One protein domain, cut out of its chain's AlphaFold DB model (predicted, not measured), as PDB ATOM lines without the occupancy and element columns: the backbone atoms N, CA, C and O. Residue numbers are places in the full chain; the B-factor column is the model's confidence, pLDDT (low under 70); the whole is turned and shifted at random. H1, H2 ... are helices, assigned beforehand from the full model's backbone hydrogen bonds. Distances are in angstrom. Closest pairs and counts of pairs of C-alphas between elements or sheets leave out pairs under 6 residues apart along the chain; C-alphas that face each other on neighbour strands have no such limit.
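This is residues 251 to 349 of the 349 residues of an uncharacterized protein of Paenibacillus thalictri (UniProt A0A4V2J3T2). What is the main shape? H6 forms an elongated body with H1 side by side and H5 crossing it; short H2, H3 and H4 gather where H6 ends. What is printed? The all-helix printed part has 99 residues with six helices, H1 to H6 in chain order, and no named strand. It is compact, with a C-alpha radius of gyration of 13.8 A, spanning 40 by 25 by 19 A.

Where is H6? Residues 326 to 345 run 28.6 A, from C-alpha 326 at (148.013, 123.701, 115.969) to C-alpha 345 at (152.031, 103.516, 135.828). Where are the others? H5, residues 302 to 320, runs 26.0 A with a kink of 36 degrees near residue 313. H1 is residues 251 to 263, 17.9 A; H2 266 to 273; H3 281 to 289; H4 294 to 297.

What does the hub H6 touch? With residues 302 to 310 alone, H5 touches it at a steep tilt of 48 degrees, opposite ways, closest at the C-alphas of Ala 306 and Ile 340, 5.5 A. H1 touches it at a shallow tilt of 25 degrees, the same way, closest at the C-alphas of Leu 259 and Ala 336, 6.8 A. Are backbones complete? Every O i to N i+4 pair is within hydrogen-bond range in H1, H2 and H3, 13 of 15 in H5 and 15 of 16 in H6; H4 is too short.

Is anything cut? The printed part has no cut and no long link. Where is confidence low? Of 41 residues under 70, 315 to 331 are among them.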
ATOM      1  N   SER A 251     156.831 115.474 110.064       52.16
ATOM      2  CA  SER A 251     156.844 115.800 111.490       52.16
ATOM      3  C   SER A 251     156.334 114.646 112.359       52.16
ATOM      4  O   SER A 251     156.826 114.483 113.473       52.16
ATOM      5  N   ALA A 252     155.432 113.789 111.859       52.19
ATOM      6  CA  ALA A 252     154.913 112.641 112.609       52.19
ATOM      7  C   ALA A 252     156.019 111.627 112.962       52.19
ATOM      8  O   ALA A 252     156.107 111.189 114.107       52.19
ATOM      9  N   MET A 253     156.926 111.332 112.022       54.69
ATOM     10  CA  MET A 253     158.101 110.482 112.283       54.69
ATOM     11  C   MET A 253     159.088 111.153 113.241       54.69
ATOM     12  O   MET A 253     159.582 110.515 114.166       54.69
ATOM     13  N   ALA A 254     159.341 112.455 113.069       59.06
ATOM     14  CA  ALA A 254     160.205 113.210 113.980       59.06
ATOM     15  C   ALA A 254     159.643 113.259 115.414       59.06
ATOM     16  O   ALA A 254     160.388 113.317 116.392       59.06
ATOM     17  N   THR A 255     158.320 113.222 115.533       60.47
ATOM     18  CA  THR A 255     157.580 113.269 116.790       60.47
ATOM     19  C   THR A 255     157.591 111.927 117.519       60.47
ATOM     20  O   THR A 255     157.761 111.898 118.738       60.47
ATOM     21  N   GLU A 256     157.475 110.816 116.790       60.56
ATOM     22  CA  GLU A 256     157.612 109.466 117.346       60.56
ATOM     23  C   GLU A 256     159.053 109.207 117.820       60.56
ATOM     24  O   GLU A 256     159.260 108.768 118.953       60.56
ATOM     25  N   ASP A 257     160.057 109.612 117.033       60.69
ATOM     26  CA  ASP A 257     161.467 109.592 117.444       60.69
ATOM     27  C   ASP A 257     161.707 110.454 118.693       60.69
ATOM     28  O   ASP A 257     162.397 110.041 119.631       60.69
ATOM     29  N   PHE A 258     161.135 111.660 118.741       67.81
ATOM     30  CA  PHE A 258     161.222 112.534 119.909       67.81
ATOM     31  C   PHE A 258     160.613 111.874 121.150       67.81
ATOM     32  O   PHE A 258     161.253 111.841 122.202       67.81
ATOM     33  N   LEU A 259     159.397 111.337 121.032       66.25
ATOM     34  CA  LEU A 259     158.677 110.740 122.149       66.25
ATOM     35  C   LEU A 259     159.397 109.493 122.666       66.25
ATOM     36  O   LEU A 259     159.613 109.382 123.872       66.25
ATOM     37  N   ASN A 260     159.865 108.626 121.769       62.72
ATOM     38  CA  ASN A 260     160.658 107.451 122.122       62.72
ATOM     39  C   ASN A 260     161.932 107.846 122.872       62.72
ATOM     40  O   ASN A 260     162.211 107.297 123.935       62.72
ATOM     41  N   ASN A 261     162.662 108.857 122.391       62.56
ATOM     42  CA  ASN A 261     163.847 109.370 123.080       62.56
ATOM     43  C   ASN A 261     163.519 109.980 124.453       62.56
ATOM     44  O   ASN A 261     164.279 109.812 125.407       62.56
ATOM     45  N   LYS A 262     162.394 110.688 124.585       73.75
ATOM     46  CA  LYS A 262     162.002 111.330 125.847       73.75
ATOM     47  C   LYS A 262     161.497 110.338 126.882       73.75
ATOM     48  O   LYS A 262     161.877 110.456 128.049       73.75
ATOM     49  N   LEU A 263     160.746 109.320 126.468       69.06
ATOM     50  CA  LEU A 263     160.293 108.237 127.340       69.06
ATOM     51  C   LEU A 263     161.468 107.477 127.977       69.06
ATOM     52  O   LEU A 263     161.357 107.067 129.129       69.06
ATOM     53  N   GLN A 264     162.639 107.412 127.329       58.94
ATOM     54  CA  GLN A 264     163.865 106.877 127.954       58.94
ATOM     55  C   GLN A 264     164.319 107.671 129.193       58.94
ATOM     56  O   GLN A 264     165.008 107.147 130.066       58.94
ATOM     57  N   SER A 265     163.924 108.941 129.299       70.25
ATOM     58  CA  SER A 265     164.241 109.830 130.423       70.25
ATOM     59  C   SER A 265     163.082 109.991 131.414       70.25
ATOM     60  O   SER A 265     163.100 110.918 132.229       70.25
ATOM     61  N   ILE A 266     162.065 109.117 131.364       80.12
ATOM     62  CA  ILE A 266     160.806 109.318 132.094       80.12
ATOM     63  C   ILE A 266     160.972 109.342 133.616       80.12
ATOM     64  O   ILE A 266     160.346 110.166 134.266       80.12
ATOM     65  N   VAL A 267     161.854 108.519 134.191       72.50
ATOM     66  CA  VAL A 267     162.108 108.485 135.647       72.50
ATOM     67  C   VAL A 267     162.731 109.799 136.129       72.50
ATOM     68  O   VAL A 267     162.266 110.385 137.104       72.50
ATOM     69  N   SER A 268     163.741 110.299 135.408       72.19
ATOM     70  CA  SER A 268     164.367 111.600 135.687       72.19
ATOM     71  C   SER A 268     163.368 112.729 135.508       72.19
ATOM     72  O   SER A 268     163.289 113.628 136.337       72.19
ATOM     73  N   SER A 269     162.589 112.668 134.430       80.69
ATOM     74  CA  SER A 269     161.580 113.671 134.123       80.69
ATOM     75  C   SER A 269     160.512 113.723 135.206       80.69
ATOM     76  O   SER A 269     160.192 114.802 135.684       80.69
ATOM     77  N   ALA A 270     160.022 112.562 135.638       81.62
ATOM     78  CA  ALA A 270     159.057 112.426 136.715       81.62
ATOM     79  C   ALA A 270     159.616 112.979 138.032       81.62
ATOM     80  O   ALA A 270     158.960 113.804 138.652       81.62
ATOM     81  N   PHE A 271     160.849 112.613 138.400       81.69
ATOM     82  CA  PHE A 271     161.507 113.118 139.604       81.69
ATOM     83  C   PHE A 271     161.697 114.638 139.590       81.69
ATOM     84  O   PHE A 271     161.436 115.301 140.587       81.69
ATOM     85  N   MET A 272     162.139 115.216 138.471       80.19
ATOM     86  CA  MET A 272     162.412 116.656 138.380       80.19
ATOM     87  C   MET A 272     161.155 117.520 138.505       80.19
ATOM     88  O   MET A 272     161.258 118.691 138.869       80.19
ATOM     89  N   VAL A 273     159.981 116.967 138.190       84.25
ATOM     90  CA  VAL A 273     158.714 117.708 138.201       84.25
ATOM     91  C   VAL A 273     157.849 117.436 139.436       84.25
ATOM     92  O   VAL A 273     156.776 118.036 139.590       84.25
ATOM     93  N   THR A 274     158.292 116.555 140.329       85.56
ATOM     94  CA  THR A 274     157.664 116.329 141.632       85.56
ATOM     95  C   THR A 274     158.429 117.007 142.753       85.56
ATOM     96  O   THR A 274     159.650 117.123 142.738       85.56
ATOM     97  N   ASP A 275     157.671 117.485 143.738       79.62
ATOM     98  CA  ASP A 275     158.240 117.944 144.996       79.62
ATOM     99  C   ASP A 275     158.503 116.708 145.852       79.62
ATOM    100  O   ASP A 275     157.583 116.127 146.430       79.62
ATOM    101  N   ASN A 276     159.748 116.244 145.830       74.50
ATOM    102  CA  ASN A 276     160.105 114.946 146.392       74.50
ATOM    103  C   ASN A 276     160.355 115.008 147.907       74.50
ATOM    104  O   ASN A 276     160.570 113.969 148.521       74.50
ATOM    105  N   GLY A 277     160.290 116.186 148.540       74.94
ATOM    106  CA  GLY A 277     160.574 116.329 149.970       74.94
ATOM    107  C   GLY A 277     161.940 115.735 150.338       74.94
ATOM    108  O   GLY A 277     162.964 116.216 149.860       74.94
ATOM    109  N   ASP A 278     161.931 114.681 151.161       72.31
ATOM    110  CA  ASP A 278     163.126 113.935 151.590       72.31
ATOM    111  C   ASP A 278     163.496 112.756 150.661       72.31
ATOM    112  O   ASP A 278     164.530 112.132 150.879       72.31
ATOM    113  N   LEU A 279     162.675 112.431 149.647       76.25
ATOM    114  CA  LEU A 279     162.996 111.402 148.651       76.25
ATOM    115  C   LEU A 279     164.083 111.922 147.715       76.25
ATOM    116  O   LEU A 279     163.870 112.807 146.882       76.25
ATOM    117  N   ASP A 280     165.253 111.321 147.817       79.94
ATOM    118  CA  ASP A 280     166.322 111.472 146.856       79.94
ATOM    119  C   ASP A 280     166.076 110.608 145.613       79.94
ATOM    120  O   ASP A 280     165.362 109.604 145.599       79.94
ATOM    121  N   TYR A 281     166.671 111.038 144.501       65.94
ATOM    122  CA  TYR A 281     166.469 110.406 143.197       65.94
ATOM    123  C   TYR A 281     166.836 108.915 143.196       65.94
ATOM    124  O   TYR A 281     166.266 108.122 142.447       65.94
ATOM    125  N   ILE A 282     167.785 108.538 144.053       57.62
ATOM    126  CA  ILE A 282     168.252 107.163 144.220       57.62
ATOM    127  C   ILE A 282     167.145 106.295 144.822       57.62
ATOM    128  O   ILE A 282     166.843 105.245 144.253       57.62
ATOM    129  N   ASP A 283     166.483 106.763 145.880       73.44
ATOM    130  CA  ASP A 283     165.360 106.060 146.503       73.44
ATOM    131  C   ASP A 283     164.208 105.857 145.514       73.44
ATOM    132  O   ASP A 283     163.590 104.789 145.465       73.44
ATOM    133  N   VAL A 284     163.964 106.846 144.650       70.56
ATOM    134  CA  VAL A 284     162.941 106.755 143.602       70.56
ATOM    135  C   VAL A 284     163.281 105.676 142.578       70.56
ATOM    136  O   VAL A 284     162.430 104.853 142.226       70.56
ATOM    137  N   ILE A 285     164.529 105.648 142.111       61.34
ATOM    138  CA  ILE A 285     165.005 104.629 141.174       61.34
ATOM    139  C   ILE A 285     164.916 103.233 141.798       61.34
ATOM    140  O   ILE A 285     164.454 102.294 141.144       61.34
ATOM    141  N   ASP A 286     165.355 103.075 143.043       62.81
ATOM    142  CA  ASP A 286     165.394 101.773 143.700       62.81
ATOM    143  C   ASP A 286     163.988 101.257 144.013       62.81
ATOM    144  O   ASP A 286     163.700 100.075 143.802       62.81
ATOM    145  N   ALA A 287     163.064 102.127 144.419       69.88
ATOM    146  CA  ALA A 287     161.665 101.755 144.577       69.88
ATOM    147  C   ALA A 287     161.016 101.360 143.233       69.88
ATOM    148  O   ALA A 287     160.223 100.415 143.191       69.88
ATOM    149  N   TYR A 288     161.398 102.015 142.128       70.19
ATOM    150  CA  TYR A 288     160.897 101.701 140.784       70.19
ATOM    151  C   TYR A 288     161.381 100.326 140.327       70.19
ATOM    152  O   TYR A 288     160.573  99.462 139.988       70.19
ATOM    153  N   ARG A 289     162.686 100.059 140.465       60.94
ATOM    154  CA  ARG A 289     163.308  98.748 140.191       60.94
ATOM    155  C   ARG A 289     162.703  97.605 141.001       60.94
ATOM    156  O   ARG A 289     162.653  96.469 140.542       60.94
ATOM    157  N   ASN A 290     162.237  97.889 142.216       70.50
ATOM    158  CA  ASN A 290     161.606  96.892 143.079       70.50
ATOM    159  C   ASN A 290     160.129  96.620 142.728       70.50
ATOM    160  O   ASN A 290     159.456  95.854 143.425       70.50
ATOM    161  N   GLY A 291     159.640  97.174 141.615       68.81
ATOM    162  CA  GLY A 291     158.297  96.958 141.087       68.81
ATOM    163  C   GLY A 291     157.285  98.024 141.505       68.81
ATOM    164  O   GLY A 291     156.090  97.849 141.257       68.81
ATOM    165  N   GLY A 292     157.725  99.121 142.122       73.31
ATOM    166  CA  GLY A 292     156.886 100.305 142.265       73.31
ATOM    167  C   GLY A 292     156.680 100.988 140.913       73.31
ATOM    168  O   GLY A 292     157.539 100.929 140.039       73.31
ATOM    169  N   SER A 293     155.536 101.640 140.732       85.81
ATOM    170  CA  SER A 293     155.333 102.583 139.625       85.81
ATOM    171  C   SER A 293     155.759 103.992 140.045       85.81
ATOM    172  O   SER A 293     155.690 104.335 141.228       85.81
ATOM    173  N   LEU A 294     156.165 104.840 139.097       81.69
ATOM    174  CA  LEU A 294     156.608 106.209 139.405       81.69
ATOM    175  C   LEU A 294     155.516 107.021 140.104       81.69
ATOM    176  O   LEU A 294     155.806 107.737 141.059       81.69
ATOM    177  N   ALA A 295     154.255 106.843 139.704       87.88
ATOM    178  CA  ALA A 295     153.122 107.484 140.367       87.88
ATOM    179  C   ALA A 295     152.987 107.078 141.851       87.88
ATOM    180  O   ALA A 295     152.653 107.901 142.703       87.88
ATOM    181  N   GLN A 296     153.268 105.813 142.184       89.06
ATOM    182  CA  GLN A 296     153.228 105.329 143.569       89.06
ATOM    183  C   GLN A 296     154.401 105.855 144.398       89.06
ATOM    184  O   GLN A 296     154.202 106.248 145.545       89.06
ATOM    185  N   ILE A 297     155.600 105.848 143.814       89.12
ATOM    186  CA  ILE A 297     156.865 106.181 144.481       89.12
ATOM    187  C   ILE A 297     156.967 107.672 144.761       89.12
ATOM    188  O   ILE A 297     157.305 108.078 145.865       89.12
ATOM    189  N   LEU A 298     156.626 108.485 143.764       91.88
ATOM    190  CA  LEU A 298     156.647 109.943 143.860       91.88
ATOM    191  C   LEU A 298     155.385 110.494 144.529       91.88
ATOM    192  O   LEU A 298     155.158 111.703 144.525       91.88
ATOM    193  N   HIS A 299     154.524 109.606 145.035       91.38
ATOM    194  CA  HIS A 299     153.271 109.941 145.707       91.38
ATOM    195  C   HIS A 299     152.413 110.958 144.937       91.38
ATOM    196  O   HIS A 299     151.708 111.774 145.528       91.38
ATOM    197  N   THR A 300     152.461 110.890 143.606       89.81
ATOM    198  CA  THR A 300     151.810 111.840 142.706       89.81
ATOM    199  C   THR A 300     150.875 111.073 141.776       89.81
ATOM    200  O   THR A 300     151.316 110.122 141.126       89.81
ATOM    201  N   PRO A 301     149.584 111.447 141.679       93.88
ATOM    202  CA  PRO A 301     148.644 110.783 140.780       93.88
ATOM    203  C   PRO A 301     149.188 110.713 139.351       93.88
ATOM    204  O   PRO A 301     149.690 111.707 138.834       93.88
ATOM    205  N   ALA A 302     149.056 109.561 138.688       85.81
ATOM    206  CA  ALA A 302     149.651 109.333 137.369       85.81
ATOM    207  C   ALA A 302     149.267 110.412 136.344       85.81
ATOM    208  O   ALA A 302     150.123 110.960 135.664       85.81
ATOM    209  N   THR A 303     147.993 110.792 136.275       88.12
ATOM    210  CA  THR A 303     147.536 111.844 135.357       88.12
ATOM    211  C   THR A 303     148.169 113.203 135.649       88.12
ATOM    212  O   THR A 303     148.453 113.959 134.728       88.12
ATOM    213  N   GLU A 304     148.410 113.515 136.923       90.31
ATOM    214  CA  GLU A 304     149.057 114.761 137.332       90.31
ATOM    215  C   GLU A 304     150.557 114.732 137.021       90.31
ATOM    216  O   GLU A 304     151.081 115.670 136.422       90.31
ATOM    217  N   LEU A 305     151.235 113.636 137.362       90.50
ATOM    218  CA  LEU A 305     152.650 113.431 137.068       90.50
ATOM    219  C   LEU A 305     152.917 113.476 135.557       90.50
ATOM    220  O   LEU A 305     153.844 114.151 135.116       90.50
ATOM    221  N   ALA A 306     152.063 112.828 134.763       89.12
ATOM    222  CA  ALA A 306     152.166 112.831 133.310       89.12
ATOM    223  C   ALA A 306     152.052 114.234 132.718       89.12
ATOM    224  O   ALA A 306     152.844 114.603 131.854       89.12
ATOM    225  N   GLN A 307     151.103 115.033 133.214       88.81
ATOM    226  CA  GLN A 307     150.909 116.399 132.743       88.81
ATOM    227  C   GLN A 307     152.130 117.271 133.041       88.81
ATOM    228  O   GLN A 307     152.559 118.042 132.187       88.81
ATOM    229  N   ARG A 308     152.724 117.127 134.231       89.94
ATOM    230  CA  ARG A 308     153.924 117.883 134.614       89.94
ATOM    231  C   ARG A 308     155.143 117.497 133.774       89.94
ATOM    232  O   ARG A 308     155.892 118.376 133.352       89.94
ATOM    233  N   VAL A 309     155.316 116.203 133.495       87.44
ATOM    234  CA  VAL A 309     156.371 115.709 132.597       87.44
ATOM    235  C   VAL A 309     156.178 116.244 131.180       87.44
ATOM    236  O   VAL A 309     157.130 116.761 130.596       87.44
ATOM    237  N   LEU A 310     154.954 116.176 130.648       87.75
ATOM    238  CA  LEU A 310     154.643 116.683 129.314       87.75
ATOM    239  C   LEU A 310     154.982 118.174 129.202       87.75
ATOM    240  O   LEU A 310     155.677 118.568 128.271       87.75
ATOM    241  N   THR A 311     154.596 118.980 130.196       86.56
ATOM    242  CA  THR A 311     154.917 120.415 130.245       86.56
ATOM    243  C   THR A 311     156.419 120.685 130.286       86.56
ATOM    244  O   THR A 311     156.891 121.622 129.643       86.56
ATOM    245  N   MET A 312     157.201 119.861 130.986       84.19
ATOM    246  CA  MET A 312     158.660 119.970 130.934       84.19
ATOM    247  C   MET A 312     159.192 119.694 129.516       84.19
ATOM    248  O   MET A 312     160.066 120.412 129.033       84.19
ATOM    249  N   TRP A 313     158.634 118.699 128.823       83.12
ATOM    250  CA  TRP A 313     159.038 118.330 127.463       83.12
ATOM    251  C   TRP A 313     158.552 119.297 126.378       83.12
ATOM    252  O   TRP A 313     159.147 119.324 125.305       83.12
ATOM    253  N   GLU A 314     157.540 120.131 126.635       78.69
ATOM    254  CA  GLU A 314     157.048 121.129 125.670       78.69
ATOM    255  C   GLU A 314     158.141 122.109 125.210       78.69
ATOM    256  O   GLU A 314     158.119 122.562 124.065       78.69
ATOM    257  N   THR A 315     159.123 122.416 126.067       68.19
ATOM    258  CA  THR A 315     160.259 123.290 125.708       68.19
ATOM    259  C   THR A 315     161.199 122.605 124.707       68.19
ATOM    260  O   THR A 315     161.672 123.218 123.744       68.19
ATOM    261  N   ASP A 316     161.424 121.306 124.890       67.00
ATOM    262  CA  ASP A 316     162.243 120.490 123.990       67.00
ATOM    263  C   ASP A 316     161.501 120.196 122.679       67.00
ATOM    264  O   ASP A 316     162.091 120.178 121.598       67.00
ATOM    265  N   LEU A 317     160.179 120.041 122.761       66.19
ATOM    266  CA  LEU A 317     159.301 119.874 121.611       66.19
ATOM    267  C   LEU A 317     159.357 121.107 120.698       66.19
ATOM    268  O   LEU A 317     159.528 120.969 119.487       66.19
ATOM    269  N   GLN A 318     159.285 122.312 121.272       64.12
ATOM    270  CA  GLN A 318     159.342 123.577 120.524       64.12
ATOM    271  C   GLN A 318     160.697 123.826 119.849       64.12
ATOM    272  O   GLN A 318     160.755 124.534 118.845       64.12
ATOM    273  N   SER A 319     161.780 123.257 120.383       54.94
ATOM    274  CA  SER A 319     163.135 123.450 119.858       54.94
ATOM    275  C   SER A 319     163.584 122.368 118.869       54.94
ATOM    276  O   SER A 319     164.490 122.636 118.080       54.94
ATOM    277  N   GLY A 320     162.958 121.181 118.867       47.25
ATOM    278  CA  GLY A 320     163.425 120.025 118.085       47.25
ATOM    279  C   GLY A 320     162.464 119.422 117.051       47.25
ATOM    280  O   GLY A 320     162.939 118.750 116.141       47.25
ATOM    281  N   SER A 321     161.144 119.626 117.150       51.78
ATOM    282  CA  SER A 321     160.174 118.757 116.441       51.78
ATOM    283  C   SER A 321     159.608 119.288 115.116       51.78
ATOM    284  O   SER A 321     158.925 118.556 114.411       51.78
ATOM    285  N   GLY A 322     159.844 120.553 114.751       51.75
ATOM    286  CA  GLY A 322     159.248 121.136 113.537       51.75
ATOM    287  C   GLY A 322     157.709 121.236 113.549       51.75
ATOM    288  O   GLY A 322     157.131 121.644 112.543       51.75
ATOM    289  N   LEU A 323     157.054 120.917 114.676       53.84
ATOM    290  CA  LEU A 323     155.601 120.962 114.874       53.84
ATOM    291  C   LEU A 323     155.085 122.411 114.864       53.84
ATOM    292  O   LEU A 323     154.894 123.040 115.905       53.84
ATOM    293  N   ASN A 324     154.862 122.960 113.669       49.38
ATOM    294  CA  ASN A 324     154.314 124.306 113.476       49.38
ATOM    295  C   ASN A 324     152.772 124.325 113.340       49.38
ATOM    296  O   ASN A 324     152.181 125.400 113.231       49.38
ATOM    297  N   GLY A 325     152.108 123.160 113.351       49.56
ATOM    298  CA  GLY A 325     150.654 123.014 113.215       49.56
ATOM    299  C   GLY A 325     149.911 122.906 114.556       49.56
ATOM    300  O   GLY A 325     150.259 122.100 115.414       49.56
ATOM    301  N   VAL A 326     148.842 123.694 114.737       43.41
ATOM    302  CA  VAL A 326     148.013 123.701 115.969       43.41
ATOM    303  C   VAL A 326     147.177 122.417 116.119       43.41
ATOM    304  O   VAL A 326     146.919 121.983 117.241       43.41
ATOM    305  N   ASN A 327     146.782 121.782 115.007       42.75
ATOM    306  CA  ASN A 327     145.980 120.551 115.020       42.75
ATOM    307  C   ASN A 327     146.828 119.297 115.293       42.75
ATOM    308  O   ASN A 327     146.392 118.424 116.042       42.75
ATOM    309  N   ASP A 328     148.053 119.247 114.766       58.97
ATOM    310  CA  ASP A 328     148.985 118.128 114.976       58.97
ATOM    311  C   ASP A 328     149.538 118.128 116.402       58.97
ATOM    312  O   ASP A 328     149.716 117.076 117.016       58.97
ATOM    313  N   ARG A 329     149.687 119.321 116.992       68.38
ATOM    314  CA  ARG A 329     150.113 119.484 118.381       68.38
ATOM    315  C   ARG A 329     149.110 118.917 119.384       68.38
ATOM    316  O   ARG A 329     149.518 118.204 120.291       68.38
ATOM    317  N   ALA A 330     147.812 119.174 119.220       67.38
ATOM    318  CA  ALA A 330     146.798 118.661 120.148       67.38
ATOM    319  C   ALA A 330     146.656 117.126 120.082       67.38
ATOM    320  O   ALA A 330     146.443 116.472 121.107       67.38
ATOM    321  N   ALA A 331     146.780 116.542 118.884       64.12
ATOM    322  CA  ALA A 331     146.786 115.092 118.706       64.12
ATOM    323  C   ALA A 331     148.054 114.457 119.298       64.12
ATOM    324  O   ALA A 331     147.955 113.464 120.022       64.12
ATOM    325  N   PHE A 332     149.218 115.071 119.065       73.69
ATOM    326  CA  PHE A 332     150.479 114.651 119.666       73.69
ATOM    327  C   PHE A 332     150.449 114.731 121.192       73.69
ATOM    328  O   PHE A 332     150.755 113.746 121.848       73.69
ATOM    329  N   GLU A 333     150.053 115.864 121.772       79.56
ATOM    330  CA  GLU A 333     150.000 116.045 123.227       79.56
ATOM    331  C   GLU A 333     149.093 114.997 123.876       79.56
ATOM    332  O   GLU A 333     149.430 114.448 124.924       79.56
ATOM    333  N   LYS A 334     147.974 114.655 123.225       77.19
ATOM    334  CA  LYS A 334     147.089 113.581 123.681       77.19
ATOM    335  C   LYS A 334     147.774 112.210 123.648       77.19
ATOM    336  O   LYS A 334     147.622 111.461 124.611       77.19
ATOM    337  N   GLN A 335     148.491 111.886 122.573       70.69
ATOM    338  CA  GLN A 335     149.227 110.625 122.439       70.69
ATOM    339  C   GLN A 335     150.395 110.551 123.434       70.69
ATOM    340  O   GLN A 335     150.472 109.621 124.229       70.69
ATOM    341  N   ALA A 336     151.229 111.589 123.490       77.56
ATOM    342  CA  ALA A 336     152.331 111.712 124.434       77.56
ATOM    343  C   ALA A 336     151.853 111.583 125.883       77.56
ATOM    344  O   ALA A 336     152.469 110.876 126.673       77.56
ATOM    345  N   LEU A 337     150.723 112.201 126.237       79.62
ATOM    346  CA  LEU A 337     150.141 112.058 127.568       79.62
ATOM    347  C   LEU A 337     149.745 110.604 127.864       79.62
ATOM    348  O   LEU A 337     149.990 110.128 128.970       79.62
ATOM    349  N   GLN A 338     149.156 109.890 126.901       73.12
ATOM    350  CA  GLN A 338     148.824 108.469 127.060       73.12
ATOM    351  C   GLN A 338     150.076 107.608 127.250       73.12
ATOM    352  O   GLN A 338     150.098 106.758 128.143       73.12
ATOM    353  N   ASP A 339     151.126 107.856 126.473       70.56
ATOM    354  CA  ASP A 339     152.369 107.084 126.543       70.56
ATOM    355  C   ASP A 339     153.143 107.373 127.833       70.56
ATOM    356  O   ASP A 339     153.632 106.453 128.491       70.56
ATOM    357  N   ILE A 340     153.156 108.632 128.277       80.56
ATOM    358  CA  ILE A 340     153.699 109.020 129.579       80.56
ATOM    359  C   ILE A 340     152.908 108.346 130.708       80.56
ATOM    360  O   ILE A 340     153.523 107.784 131.612       80.56
ATOM    361  N   ILE A 341     151.569 108.362 130.664       75.31
ATOM    362  CA  ILE A 341     150.720 107.691 131.665       75.31
ATOM    363  C   ILE A 341     151.027 106.192 131.712       75.31
ATOM    364  O   ILE A 341     151.191 105.637 132.803       75.31
ATOM    365  N   SER A 342     151.135 105.541 130.556       71.62
ATOM    366  CA  SER A 342     151.510 104.128 130.472       71.62
ATOM    367  C   SER A 342     152.877 103.884 131.122       71.62
ATOM    368  O   SER A 342     153.003 103.003 131.971       71.62
ATOM    369  N   ALA A 343     153.875 104.720 130.824       71.25
ATOM    370  CA  ALA A 343     155.231 104.575 131.350       71.25
ATOM    371  C   ALA A 343     155.334 104.797 132.873       71.25
ATOM    372  O   ALA A 343     155.999 104.033 133.571       71.25
ATOM    373  N   ILE A 344     154.661 105.812 133.421       80.00
ATOM    374  CA  ILE A 344     154.722 106.127 134.862       80.00
ATOM    375  C   ILE A 344     153.854 105.207 135.730       80.00
ATOM    376  O   ILE A 344     154.050 105.175 136.948       80.00
ATOM    377  N   THR A 345     152.881 104.505 135.136       73.81
ATOM    378  CA  THR A 345     152.031 103.516 135.828       73.81
ATOM    379  C   THR A 345     152.545 102.090 135.689       73.81
ATOM    380  O   THR A 345     152.186 101.242 136.510       73.81
ATOM    381  N   ALA A 346     153.415 101.828 134.711       69.06
ATOM    382  CA  ALA A 346     154.124 100.567 134.599       69.06
ATOM    383  C   ALA A 346     154.948 100.294 135.870       69.06
ATOM    384  O   ALA A 346     155.618 101.176 136.415       69.06
ATOM    385  N   SER A 347     154.870  99.055 136.349       63.44
ATOM    386  CA  SER A 347     155.759  98.537 137.391       63.44
ATOM    387  C   SER A 347     157.152  98.356 136.791       63.44
ATOM    388  O   SER A 347     157.259  97.847 135.680       63.44
ATOM    389  N   GLY A 348     158.216  98.740 137.500       49.16
ATOM    390  CA  GLY A 348     159.592  98.599 137.000       49.16
ATOM    391  C   GLY A 348     160.155  97.167 136.986       49.16
ATOM    392  O   GLY A 348     161.372  97.015 137.089       49.16
ATOM    393  N   LYS A 349     159.300  96.135 136.912       42.19
ATOM    394  CA  LYS A 349     159.674  94.713 136.820       42.19
ATOM    395  C   LYS A 349     159.476  94.152 135.427       42.19
ATOM    396  O   LYS A 349     158.371  94.371 134.888       42.19
TER     397      LYS A 349